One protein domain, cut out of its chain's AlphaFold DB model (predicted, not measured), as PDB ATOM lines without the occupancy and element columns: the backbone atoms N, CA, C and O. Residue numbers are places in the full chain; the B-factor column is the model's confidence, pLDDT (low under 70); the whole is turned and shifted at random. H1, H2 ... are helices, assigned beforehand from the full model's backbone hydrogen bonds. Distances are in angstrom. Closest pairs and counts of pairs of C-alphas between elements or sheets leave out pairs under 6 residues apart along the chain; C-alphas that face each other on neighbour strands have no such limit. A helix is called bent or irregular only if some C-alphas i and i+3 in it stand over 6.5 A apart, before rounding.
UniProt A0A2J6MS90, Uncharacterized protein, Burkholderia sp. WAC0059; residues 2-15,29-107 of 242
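Overview. This is residues 2 to 15 and 29 to 107 of the 242 residues of an uncharacterized protein of Burkholderia sp. WAC0059 (UniProt A0A2J6MS90). H1 and H4 cross the middle of a block of short helices, with H2 and H3 packed together at one end and H5 folding back from H4 in a helical hairpin toward the other end. At that other end, beyond H1 and H5, the printed part finishes in a long looping stretch, residues 82 to 107, with no named element. The printed part has 93 residues with five named helices, H1 to H5 in order along the chain, and no named strand; its class is all helix, and the helices that touch are mostly crossed. The whole is compact, with a radius of gyration of the C-alphas of 12.7 A, and spans 35 by 24 by 20 A.

Along the chain. H1, residues 2 to 13, begins with C-alpha 2 at (117.860, 102.779, 130.958) and is 16.3 A long from first to last C-alpha. After the cut, H2 takes residues 35 to 43 over 12.1 A, from C-alpha 35 at (122.638, 84.995, 126.780). H3 is residues 47 to 54, 10.5 A, and H4 is residues 62 to 71, 14.1 A. H5, residues 73 to 81, is 13.5 A long and ends with C-alpha 81 at (127.249, 109.214, 134.497). H5 is irregular: C-alphas 74 and 77 are 7.5 A apart.

Arrangement. H1 touches H3 at a steep tilt of 59 degrees, opposite ways, the closest C-alphas being those of Ile 6 and Tyr 54, 5.6 A apart. H1 is close to H4 but not clearly touching: the closest C-alphas, of Val 5 and Leu 65, are 7.8 A apart, and the shallow tilt of 35.0 degrees is only just short of steep. H1 is also close to H5 but not clearly touching, with the C-alphas of Arg 4 and Leu 79 closest at 6.1 A. H2 touches H3 about perpendicular, at 73 degrees, with the closest C-alphas, of Ala 40 and Ser 47, 5.1 A apart. H2 touches H4 about perpendicular too, at 83 degrees; the closest C-alphas are those of Thr 43 and Ala 67, 5.3 A apart. H4 and H5 touch as a helical hairpin, opposite ways at a shallow tilt of 32 degrees, with the C-alphas of Ala 69 and Ala 76 closest at 4.3 A. H3 is apart from H4 and from H5, and H2 is apart from H5. In H1, H2, H3 and H4 every O i to N i+4 pair is within hydrogen-bond range; in H5, 3 of 5 are.

Size, cuts and confidence. The two C-alphas farthest apart are those of His 33 and Pro 100, at 35.8 A. Residues 16 to 28 are not printed, and C-alphas 15 and 29 are 12.6 A apart across the cut, which falls in the link from H1 to H2. Of the links that are printed whole, H2 to H3 and H4 to H5 are tight and H3 to H4 is short. The mean pLDDT of the printed part is 92.5, and residues 15, 29 and 30 are under 70.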
ATOM      1  N   GLU A   2     118.386 104.026 131.550       90.06
ATOM      2  CA  GLU A   2     117.860 102.779 130.958       90.06
ATOM      3  C   GLU A   2     118.404 102.493 129.551       90.06
ATOM      4  O   GLU A   2     118.883 101.392 129.296       90.06
ATOM      5  N   ASP A   3     118.443 103.499 128.672       93.94
ATOM      6  CA  ASP A   3     118.972 103.336 127.309       93.94
ATOM      7  C   ASP A   3     120.430 102.861 127.285       93.94
ATOM      8  O   ASP A   3     120.800 102.059 126.434       93.94
ATOM      9  N   ARG A   4     121.252 103.302 128.247       95.31
ATOM     10  CA  ARG A   4     122.660 102.889 128.358       95.31
ATOM     11  C   ARG A   4     122.780 101.410 128.710       95.31
ATOM     12  O   ARG A   4     123.572 100.695 128.107       95.31
ATOM     13  N   VAL A   5     121.947 100.941 129.640       96.31
ATOM     14  CA  VAL A   5     121.877  99.515 129.984       96.31
ATOM     15  C   VAL A   5     121.439  98.696 128.774       96.31
ATOM     16  O   VAL A   5     122.069  97.691 128.471       96.31
ATOM     17  N   ILE A   6     120.421  99.141 128.034       95.25
ATOM     18  CA  ILE A   6     119.958  98.438 126.829       95.25
ATOM     19  C   ILE A   6     121.051  98.393 125.751       95.25
ATOM     20  O   ILE A   6     121.245  97.346 125.142       95.25
ATOM     21  N   LEU A   7     121.782  99.490 125.524       93.94
ATOM     22  CA  LEU A   7     122.901  99.530 124.572       93.94
ATOM     23  C   LEU A   7     124.010  98.543 124.950       93.94
ATOM     24  O   LEU A   7     124.461  97.783 124.098       93.94
ATOM     25  N   LEU A   8     124.388  98.496 126.230       94.31
ATOM     26  CA  LEU A   8     125.352  97.511 126.714       94.31
ATOM     27  C   LEU A   8     124.836  96.080 126.505       94.31
ATOM     28  O   LEU A   8     125.553  95.237 125.977       94.31
ATOM     29  N   LEU A   9     123.583  95.802 126.874       94.06
ATOM     30  CA  LEU A   9     122.995  94.472 126.702       94.06
ATOM     31  C   LEU A   9     122.928  94.053 125.228       94.06
ATOM     32  O   LEU A   9     123.190  92.894 124.937       94.06
ATOM     33  N   ARG A  10     122.631  94.975 124.301       91.38
ATOM     34  CA  ARG A  10     122.660  94.715 122.850       91.38
ATOM     35  C   ARG A  10     124.038  94.288 122.378       91.38
ATOM     36  O   ARG A  10     124.172  93.267 121.709       91.38
ATOM     37  N   GLU A  11     125.056  95.053 122.758       88.50
ATOM     38  CA  GLU A  11     126.437  94.745 122.409       88.50
ATOM     39  C   GLU A  11     126.857  93.373 122.949       88.50
ATOM     40  O   GLU A  11     127.378  92.550 122.200       88.50
ATOM     41  N   GLN A  12     126.541  93.084 124.214       89.88
ATOM     42  CA  GLN A  12     126.907  91.821 124.861       89.88
ATOM     43  C   GLN A  12     126.069  90.621 124.397       89.88
ATOM     44  O   GLN A  12     126.549  89.489 124.446       89.88
ATOM     45  N   ALA A  13     124.841  90.841 123.924       87.56
ATOM     46  CA  ALA A  13     124.030  89.808 123.282       87.56
ATOM     47  C   ALA A  13     124.561  89.447 121.884       87.56
ATOM     48  O   ALA A  13     124.287  88.353 121.386       87.56
ATOM     49  N   GLY A  14     125.347  90.337 121.267       79.69
ATOM     50  CA  GLY A  14     125.743  90.232 119.866       79.69
ATOM     51  C   GLY A  14     124.651  90.698 118.896       79.69
ATOM     52  O   GLY A  14     124.755  90.424 117.700       79.69
ATOM     53  N   ASP A  15     123.634  91.416 119.388       68.94
ATOM     54  CA  ASP A  15     122.572  92.020 118.579       68.94
ATOM     55  C   ASP A  15     123.165  93.192 117.778       68.94
ATOM     56  O   ASP A  15     123.097  94.362 118.167       68.94
ATOM     57  N   VAL A  29     131.176  88.908 125.350       63.94
ATOM     58  CA  VAL A  29     131.621  88.031 126.455       63.94
ATOM     59  C   VAL A  29     130.559  86.982 126.811       63.94
ATOM     60  O   VAL A  29     130.875  85.899 127.298       63.94
ATOM     61  N   LEU A  30     129.284  87.294 126.559       69.25
ATOM     62  CA  LEU A  30     128.139  86.450 126.900       69.25
ATOM     63  C   LEU A  30     127.331  85.969 125.683       69.25
ATOM     64  O   LEU A  30     126.359  85.244 125.895       69.25
ATOM     65  N   GLY A  31     127.664  86.374 124.454       74.94
ATOM     66  CA  GLY A  31     126.785  86.274 123.275       74.94
ATOM     67  C   GLY A  31     126.311  84.856 122.910       74.94
ATOM     68  O   GLY A  31     126.842  83.856 123.389       74.94
ATOM     69  N   GLY A  32     125.287  84.761 122.054       75.56
ATOM     70  CA  GLY A  32     124.745  83.493 121.534       75.56
ATOM     71  C   GLY A  32     123.537  82.929 122.299       75.56
ATOM     72  O   GLY A  32     122.978  83.568 123.191       75.56
ATOM     73  N   HIS A  33     123.118  81.702 121.954       75.06
ATOM     74  CA  HIS A  33     121.979  81.027 122.595       75.06
ATOM     75  C   HIS A  33     122.182  80.954 124.121       75.06
ATOM     76  O   HIS A  33     123.254  80.560 124.587       75.06
ATOM     77  N   GLY A  34     121.184  81.369 124.906       86.75
ATOM     78  CA  GLY A  34     121.262  81.389 126.375       86.75
ATOM     79  C   GLY A  34     121.925  82.627 127.003       86.75
ATOM     80  O   GLY A  34     122.341  82.569 128.159       86.75
ATOM     81  N   PHE A  35     122.064  83.738 126.266       92.19
ATOM     82  CA  PHE A  35     122.638  84.995 126.780       92.19
ATOM     83  C   PHE A  35     122.013  85.440 128.112       92.19
ATOM     84  O   PHE A  35     122.719  85.759 129.067       92.19
ATOM     85  N   TRP A  36     120.681  85.428 128.195       94.69
ATOM     86  CA  TRP A  36     119.948  85.896 129.372       94.69
ATOM     87  C   TRP A  36     120.154  85.003 130.596       94.69
ATOM     88  O   TRP A  36     120.120  85.488 131.728       94.69
ATOM     89  N   GLU A  37     120.325  83.705 130.380       94.69
ATOM     90  CA  GLU A  37     120.604  82.710 131.411       94.69
ATOM     91  C   GLU A  37     122.012  82.920 131.974       94.69
ATOM     92  O   GLU A  37     122.157  83.075 133.184       94.69
ATOM     93  N   ARG A  38     123.026  83.065 131.108       94.38
ATOM     94  CA  ARG A  38     124.401  83.379 131.536       94.38
ATOM     95  C   ARG A  38     124.496  84.721 132.254       94.38
ATOM     96  O   ARG A  38     125.182  84.837 133.265       94.38
ATOM     97  N   LEU A  39     123.801  85.744 131.754       95.56
ATOM     98  CA  LEU A  39     123.754  87.041 132.422       95.56
ATOM     99  C   LEU A  39     123.155  86.905 133.824       95.56
ATOM    100  O   LEU A  39     123.679  87.493 134.766       95.56
ATOM    101  N   ALA A  40     122.090  86.119 133.984       96.25
ATOM    102  CA  ALA A  40     121.472  85.903 135.284       96.25
ATOM    103  C   ALA A  40     122.376  85.144 136.256       96.25
ATOM    104  O   ALA A  40     122.499  85.560 137.403       96.25
ATOM    105  N   GLU A  41     123.053  84.098 135.787       95.56
ATOM    106  CA  GLU A  41     124.042  83.354 136.570       95.56
ATOM    107  C   GLU A  41     125.164  84.269 137.073       95.56
ATOM    108  O   GLU A  41     125.511  84.253 138.250       95.56
ATOM    109  N   ARG A  42     125.689  85.135 136.199       94.50
ATOM    110  CA  ARG A  42     126.818  86.020 136.521       94.50
ATOM    111  C   ARG A  42     126.442  87.233 137.367       94.50
ATOM    112  O   ARG A  42     127.314  87.795 138.020       94.50
ATOM    113  N   THR A  43     125.184  87.665 137.328       95.62
ATOM    114  CA  THR A  43     124.711  88.868 138.041       95.62
ATOM    115  C   THR A  43     123.881  88.562 139.283       95.62
ATOM    116  O   THR A  43     123.594  89.478 140.046       95.62
ATOM    117  N   GLY A  44     123.417  87.321 139.455       95.62
ATOM    118  CA  GLY A  44     122.411  86.960 140.460       95.62
ATOM    119  C   GLY A  44     121.007  87.522 140.177       95.62
ATOM    120  O   GLY A  44     120.066  87.270 140.928       95.62
ATOM    121  N   VAL A  45     120.816  88.274 139.086       96.88
ATOM    122  CA  VAL A  45     119.527  88.874 138.720       96.88
ATOM    123  C   VAL A  45     118.805  87.977 137.719       96.88
ATOM    124  O   VAL A  45     119.300  87.721 136.629       96.88
ATOM    125  N   LEU A  46     117.580  87.556 138.048       97.25
ATOM    126  CA  LEU A  46     116.780  86.656 137.205       97.25
ATOM    127  C   LEU A  46     116.674  87.121 135.741       97.25
ATOM    128  O   LEU A  46     116.280  88.259 135.473       97.25
ATOM    129  N   SER A  47     116.854  86.196 134.789       96.44
ATOM    130  CA  SER A  47     116.794  86.455 133.337       96.44
ATOM    131  C   SER A  47     115.519  87.185 132.902       96.44
ATOM    132  O   SER A  47     115.557  88.058 132.038       96.44
ATOM    133  N   ARG A  48     114.374  86.881 133.532       96.88
ATOM    134  CA  ARG A  48     113.099  87.570 133.267       96.88
ATOM    135  C   ARG A  48     113.165  89.080 133.531       96.88
ATOM    136  O   ARG A  48     112.545  89.838 132.799       96.88
ATOM    137  N   ARG A  49     113.914  89.522 134.552       97.19
ATOM    138  CA  ARG A  49     114.077  90.952 134.878       97.19
ATOM    139  C   ARG A  49     114.925  91.643 133.817       97.19
ATOM    140  O   ARG A  49     114.562  92.728 133.374       97.19
ATOM    141  N   TRP A  50     115.993  90.989 133.356       96.81
ATOM    142  CA  TRP A  50     116.814  91.496 132.255       96.81
ATOM    143  C   TRP A  50     116.017  91.656 130.965       96.81
ATOM    144  O   TRP A  50     116.071  92.718 130.352       96.81
ATOM    145  N   ARG A  51     115.198  90.661 130.605       95.69
ATOM    146  CA  ARG A  51     114.308  90.739 129.435       95.69
ATOM    147  C   ARG A  51     113.302  91.886 129.538       95.69
ATOM    148  O   ARG A  51     113.127  92.608 128.565       95.69
ATOM    149  N   LYS A  52     112.694  92.106 130.710       96.88
ATOM    150  CA  LYS A  52     111.778  93.240 130.928       96.88
ATOM    151  C   LYS A  52     112.469  94.593 130.786       96.88
ATOM    152  O   LYS A  52     111.921  95.485 130.150       96.88
ATOM    153  N   VAL A  53     113.675  94.748 131.338       96.44
ATOM    154  CA  VAL A  53     114.483  95.963 131.130       96.44
ATOM    155  C   VAL A  53     114.807  96.144 129.648       96.44
ATOM    156  O   VAL A  53     114.625  97.232 129.110       96.44
ATOM    157  N   TYR A  54     115.224  95.075 128.968       95.00
ATOM    158  CA  TYR A  54     115.537  95.100 127.539       95.00
ATOM    159  C   TYR A  54     114.331  95.508 126.676       95.00
ATOM    160  O   TYR A  54     114.472  96.300 125.746       95.00
ATOM    161  N   ALA A  55     113.135  95.030 127.031       95.00
ATOM    162  CA  ALA A  55     111.862  95.375 126.399       95.00
ATOM    163  C   ALA A  55     111.283  96.734 126.844       95.00
ATOM    164  O   ALA A  55     110.222  97.122 126.366       95.00
ATOM    165  N   ARG A  56     111.968  97.474 127.734       96.00
ATOM    166  CA  ARG A  56     111.498  98.737 128.343       96.00
ATOM    167  C   ARG A  56     110.220  98.605 129.183       96.00
ATOM    168  O   ARG A  56     109.535  99.587 129.444       96.00
ATOM    169  N   GLU A  57     109.919  97.401 129.653       96.38
ATOM    170  CA  GLU A  57     108.773  97.112 130.523       96.38
ATOM    171  C   GLU A  57     109.089  97.335 132.009       96.38
ATOM    172  O   GLU A  57     108.188  97.373 132.846       96.38
ATOM    173  N   GLN A  58     110.371  97.445 132.366       95.25
ATOM    174  CA  GLN A  58     110.820  97.659 133.739       95.25
ATOM    175  C   GLN A  58     111.968  98.669 133.775       95.25
ATOM    176  O   GLN A  58     112.898  98.590 132.973       95.25
ATOM    177  N   LYS A  59     111.940  99.566 134.767       96.31
ATOM    178  CA  LYS A  59     113.079 100.433 135.076       96.31
ATOM    179  C   LYS A  59     114.260  99.628 135.620       96.31
ATOM    180  O   LYS A  59     114.086  98.615 136.310       96.31
ATOM    181  N   VAL A  60     115.469 100.109 135.339       96.81
ATOM    182  CA  VAL A  60     116.708  99.573 135.919       96.81
ATOM    183  C   VAL A  60     116.753  99.936 137.404       96.81
ATOM    184  O   VAL A  60     116.609 101.104 137.756       96.81
ATOM    185  N   THR A  61     116.946  98.943 138.275       96.62
ATOM    186  CA  THR A  61     117.128  99.165 139.720       96.62
ATOM    187  C   THR A  61     118.605  99.363 140.064       96.62
ATOM    188  O   THR A  61     119.475  98.993 139.275       96.62
ATOM    189  N   SER A  62     118.892  99.903 141.255       95.44
ATOM    190  CA  SER A  62     120.273 100.094 141.734       95.44
ATOM    191  C   SER A  62     121.074  98.788 141.696       95.44
ATOM    192  O   SER A  62     122.149  98.757 141.110       95.44
ATOM    193  N   ASP A  63     120.501  97.684 142.183       95.38
ATOM    194  CA  ASP A  63     121.185  96.380 142.201       95.38
ATOM    195  C   ASP A  63     121.502  95.860 140.794       95.38
ATOM    196  O   ASP A  63     122.551  95.272 140.563       95.38
ATOM    197  N   MET A  64     120.615  96.105 139.821       97.44
ATOM    198  CA  MET A  64     120.858  95.725 138.426       97.44
ATOM    199  C   MET A  64     122.002  96.551 137.832       97.44
ATOM    200  O   MET A  64     122.867  96.013 137.142       97.44
ATOM    201  N   LEU A  65     122.024  97.855 138.114       97.44
ATOM    202  CA  LEU A  65     123.104  98.739 137.687       97.44
ATOM    203  C   LEU A  65     124.439  98.325 138.320       97.44
ATOM    204  O   LEU A  65     125.435  98.210 137.609       97.44
ATOM    205  N   GLN A  66     124.447  98.055 139.626       96.25
ATOM    206  CA  GLN A  66     125.621  97.594 140.363       96.25
ATOM    207  C   GLN A  66     126.123  96.248 139.833       96.25
ATOM    208  O   GLN A  66     127.323  96.095 139.614       96.25
ATOM    209  N   ALA A  67     125.227  95.295 139.561       97.25
ATOM    210  CA  ALA A  67     125.605  93.996 139.017       97.25
ATOM    211  C   ALA A  67     126.272  94.119 137.637       97.25
ATOM    212  O   ALA A  67     127.293  93.478 137.390       97.25
ATOM    213  N   LEU A  68     125.759  94.989 136.756       97.44
ATOM    214  CA  LEU A  68     126.406  95.276 135.471       97.44
ATOM    215  C   LEU A  68     127.738  96.007 135.641       97.44
ATOM    216  O   LEU A  68     128.691  95.674 134.946       97.44
ATOM    217  N   ALA A  69     127.822  96.969 136.562       97.25
ATOM    218  CA  ALA A  69     129.058  97.694 136.842       97.25
ATOM    219  C   ALA A  69     130.162  96.776 137.393       97.25
ATOM    220  O   ALA A  69     131.327  96.975 137.069       97.25
ATOM    221  N   ARG A  70     129.815  95.751 138.183       96.69
ATOM    222  CA  ARG A  70     130.775  94.734 138.646       96.69
ATOM    223  C   ARG A  70     131.145  93.741 137.545       96.69
ATOM    224  O   ARG A  70     132.301  93.347 137.455       96.69
ATOM    225  N   LEU A  71     130.183  93.338 136.710       96.31
ATOM    226  CA  LEU A  71     130.429  92.386 135.622       96.31
ATOM    227  C   LEU A  71     131.241  93.001 134.472       96.31
ATOM    228  O   LEU A  71     132.070  92.316 133.878       96.31
ATOM    229  N   PHE A  72     131.019  94.283 134.176       95.81
ATOM    230  CA  PHE A  72     131.686  95.031 133.111       95.81
ATOM    231  C   PHE A  72     132.253  96.361 133.644       95.81
ATOM    232  O   PHE A  72     131.711  97.438 133.363       95.81
ATOM    233  N   PRO A  73     133.345  96.321 134.425       96.88
ATOM    234  CA  PRO A  73     133.843  97.494 135.145       96.88
ATOM    235  C   PRO A  73     134.343  98.631 134.248       96.88
ATOM    236  O   PRO A  73     134.244  99.802 134.626       96.88
ATOM    237  N   SER A  74     134.805  98.330 133.034       96.31
ATOM    238  CA  SER A  74     135.173  99.349 132.043       96.31
ATOM    239  C   SER A  74     133.989 100.245 131.653       96.31
ATOM    240  O   SER A  74     134.198 101.407 131.323       96.31
ATOM    241  N   TYR A  75     132.745  99.771 131.774       97.19
ATOM    242  CA  TYR A  75     131.545 100.559 131.471       97.19
ATOM    243  C   TYR A  75     130.889 101.188 132.708       97.19
ATOM    244  O   TYR A  75     129.922 101.934 132.557       97.19
ATOM    245  N   ALA A  76     131.377 100.925 133.927       97.31
ATOM    246  CA  ALA A  76     130.717 101.333 135.173       97.31
ATOM    247  C   ALA A  76     130.487 102.852 135.268       97.31
ATOM    248  O   ALA A  76     129.376 103.303 135.560       97.31
ATOM    249  N   PHE A  77     131.518 103.646 134.958       97.50
ATOM    250  CA  PHE A  77     131.419 105.104 134.967       97.50
ATOM    251  C   PHE A  77     130.390 105.596 133.943       97.50
ATOM    252  O   PHE A  77     129.478 106.334 134.305       97.50
ATOM    253  N   TRP A  78     130.450 105.110 132.699       97.69
ATOM    254  CA  TRP A  78     129.496 105.483 131.652       97.69
ATOM    255  C   TRP A  78     128.059 105.055 131.982       97.69
ATOM    256  O   TRP A  78     127.114 105.824 131.785       97.69
ATOM    257  N   LEU A  79     127.872 103.860 132.544       97.44
ATOM    258  CA  LEU A  79     126.568 103.365 132.981       97.44
ATOM    259  C   LEU A  79     125.927 104.283 134.028       97.44
ATOM    260  O   LEU A  79     124.709 104.488 133.983       97.44
ATOM    261  N   ALA A  80     126.725 104.864 134.927       96.81
ATOM    262  CA  ALA A  80     126.267 105.785 135.962       96.81
ATOM    263  C   ALA A  80     126.104 107.223 135.437       96.81
ATOM    264  O   ALA A  80     125.019 107.806 135.534       96.81
ATOM    265  N   THR A  81     127.142 107.781 134.815       96.75
ATOM    266  CA  THR A  81     127.249 109.214 134.497       96.75
ATOM    267  C   THR A  81     126.816 109.537 133.069       96.75
ATOM    268  O   THR A  81     126.123 110.523 132.841       96.75
ATOM    269  N   GLY A  82     127.097 108.653 132.109       95.88
ATOM    270  CA  GLY A  82     126.810 108.839 130.679       95.88
ATOM    271  C   GLY A  82     127.921 109.514 129.903       95.88
ATOM    272  O   GLY A  82     127.819 109.610 128.685       95.88
ATOM    273  N   ILE A  83     128.967 109.931 130.603       96.69
ATOM    274  CA  ILE A  83     130.223 110.380 130.021       96.69
ATOM    275  C   ILE A  83     131.262 109.265 130.188       96.69
ATOM    276  O   ILE A  83     131.082 108.355 130.999       96.69
ATOM    277  N   THR A  84     132.330 109.310 129.402       96.56
ATOM    278  CA  THR A  84     133.474 108.401 129.538       96.56
ATOM    279  C   THR A  84     134.621 109.090 130.272       96.56
ATOM    280  O   THR A  84     134.608 110.305 130.464       96.56
ATOM    281  N   ASP A  85     135.578 108.281 130.713       95.31
ATOM    282  CA  ASP A  85     136.898 108.701 131.178       95.31
ATOM    283  C   ASP A  85     137.909 107.720 130.566       95.31
ATOM    284  O   ASP A  85     138.449 106.809 131.211       95.31
ATOM    285  N   ALA A  86     138.073 107.846 129.246       92.44
ATOM    286  CA  ALA A  86     138.788 106.874 128.428       92.44
ATOM    287  C   ALA A  86     140.263 106.740 128.830       92.44
ATOM    288  O   ALA A  86     140.846 105.657 128.732       92.44
ATOM    289  N   VAL A  87     140.874 107.821 129.324       91.38
ATOM    290  CA  VAL A  87     142.260 107.821 129.819       91.38
ATOM    291  C   VAL A  87     142.425 106.878 131.008       91.38
ATOM    292  O   VAL A  87     143.453 106.213 131.118       91.38
ATOM    293  N   ASN A  88     141.409 106.774 131.863       93.44
ATOM    294  CA  ASN A  88     141.431 105.890 133.021       93.44
ATOM    295  C   ASN A  88     140.835 104.504 132.731       93.44
ATOM    296  O   ASN A  88     140.735 103.694 133.649       93.44
ATOM    297  N   GLY A  89     140.493 104.198 131.476       93.50
ATOM    298  CA  GLY A  89     139.962 102.894 131.070       93.50
ATOM    299  C   GLY A  89     138.447 102.757 131.223       93.50
ATOM    300  O   GLY A  89     137.920 101.661 131.041       93.50
ATOM    301  N   HIS A  90     137.741 103.850 131.528       96.50
ATOM    302  CA  HIS A  90     136.287 103.862 131.564       96.50
ATOM    303  C   HIS A  90     135.717 104.332 130.229       96.50
ATOM    304  O   HIS A  90     135.731 105.518 129.905       96.50
ATOM    305  N   VAL A  91     135.203 103.392 129.450       95.25
ATOM    306  CA  VAL A  91     134.734 103.620 128.081       95.25
ATOM    307  C   VAL A  91     133.230 103.373 127.976       95.25
ATOM    308  O   VAL A  91     132.561 103.049 128.957       95.25
ATOM    309  N   ALA A  92     132.680 103.566 126.782       94.81
ATOM    310  CA  ALA A  92     131.310 103.201 126.457       94.81
ATOM    311  C   ALA A  92     131.307 102.007 125.486       94.81
ATOM    312  O   ALA A  92     132.308 101.787 124.798       94.81
ATOM    313  N   PRO A  93     130.191 101.265 125.389       92.38
ATOM    314  CA  PRO A  93     129.956 100.323 124.299       92.38
ATOM    315  C   PRO A  93     130.196 100.975 122.931       92.38
ATOM    316  O   PRO A  93     129.875 102.150 122.737       92.38
ATOM    317  N   MET A  94     130.691 100.217 121.954       87.06
ATOM    318  CA  MET A  94     130.934 100.697 120.587       87.06
ATOM    319  C   MET A  94     129.668 101.210 119.896       87.06
ATOM    320  O   MET A  94     129.725 102.043 118.994       87.06
ATOM    321  N   THR A  95     128.511 100.703 120.315       85.94
ATOM    322  CA  THR A  95     127.200 101.132 119.808       85.94
ATOM    323  C   THR A  95     126.711 102.455 120.406       85.94
ATOM    324  O   THR A  95     125.688 102.984 119.964       85.94
ATOM    325  N   ALA A  96     127.406 103.001 121.408       91.06
ATOM    326  CA  ALA A  96     127.018 104.232 122.074       91.06
ATOM    327  C   ALA A  96     127.627 105.471 121.401       91.06
ATOM    328  O   ALA A  96     128.813 105.529 121.088       91.06
ATOM    329  N   GLN A  97     126.812 106.518 121.270       90.69
ATOM    330  CA  GLN A  97     127.307 107.866 121.012       90.69
ATOM    331  C   GLN A  97     127.827 108.461 122.327       90.69
ATOM    332  O   GLN A  97     127.076 108.563 123.298       90.69
ATOM    333  N   THR A  98     129.092 108.874 122.355       92.06
ATOM    334  CA  THR A  98     129.718 109.512 123.522       92.06
ATOM    335  C   THR A  98     129.801 111.027 123.346       92.06
ATOM    336  O   THR A  98     129.802 111.543 122.227       92.06
ATOM    337  N   PHE A  99     129.831 111.748 124.463       91.94
ATOM    338  CA  PHE A  99     130.120 113.178 124.552       91.94
ATOM    339  C   PHE A  99     130.484 113.493 126.016       91.94
ATOM    340  O   PHE A  99     129.865 112.902 126.902       91.94
ATOM    341  N   PRO A 100     131.437 114.395 126.322       92.44
ATOM    342  CA  PRO A 100     132.218 115.222 125.395       92.44
ATOM    343  C   PRO A 100     133.398 114.491 124.742       92.44
ATOM    344  O   PRO A 100     133.862 114.905 123.679       92.44
ATOM    345  N   GLU A 101     133.884 113.417 125.366       92.81
ATOM    346  CA  GLU A 101     134.904 112.552 124.782       92.81
ATOM    347  C   GLU A 101     134.339 111.788 123.584       92.81
ATOM    348  O   GLU A 101     133.145 111.474 123.499       92.81
ATOM    349  N   ARG A 102     135.224 111.471 122.651       90.00
ATOM    350  CA  ARG A 102     134.949 110.570 121.540       90.00
ATOM    351  C   ARG A 102     134.951 109.125 122.031       90.00
ATOM    352  O   ARG A 102     135.365 108.831 123.147       90.00
ATOM    353  N   LEU A 103     134.473 108.220 121.186       86.19
ATOM    354  CA  LEU A 103     134.459 106.801 121.503       86.19
ATOM    355  C   LEU A 103     135.891 106.255 121.443       86.19
ATOM    356  O   LEU A 103     136.554 106.367 120.412       86.19
ATOM    357  N   TYR A 104     136.344 105.646 122.534       86.31
ATOM    358  CA  TYR A 104     137.644 104.986 122.653       86.31
ATOM    359  C   TYR A 104     137.455 103.510 122.974       86.31
ATOM    360  O   TYR A 104     136.510 103.134 123.667       86.31
ATOM    361  N   GLN A 105     138.376 102.682 122.487       83.81
ATOM    362  CA  GLN A 105     138.419 101.273 122.865       83.81
ATOM    363  C   GLN A 105     138.946 101.096 124.296       83.81
ATOM    364  O   GLN A 105     139.761 101.890 124.786       83.81
ATOM    365  N   GLY A 106     138.490 100.027 124.952       83.44
ATOM    366  CA  GLY A 106     139.025  99.579 126.236       83.44
ATOM    367  C   GLY A 106     140.523  99.251 126.167       83.44
ATOM    368  O   GLY A 106     141.130  99.194 125.097       83.44
ATOM    369  N   SER A 107     141.145  99.072 127.332       87.75
ATOM    370  CA  SER A 107     142.503  98.524 127.451       87.75
ATOM    371  C   SER A 107     142.427  97.249 128.276       87.75
ATOM    372  O   SER A 107     141.805  97.244 129.340       87.75
TER     373      SER A 107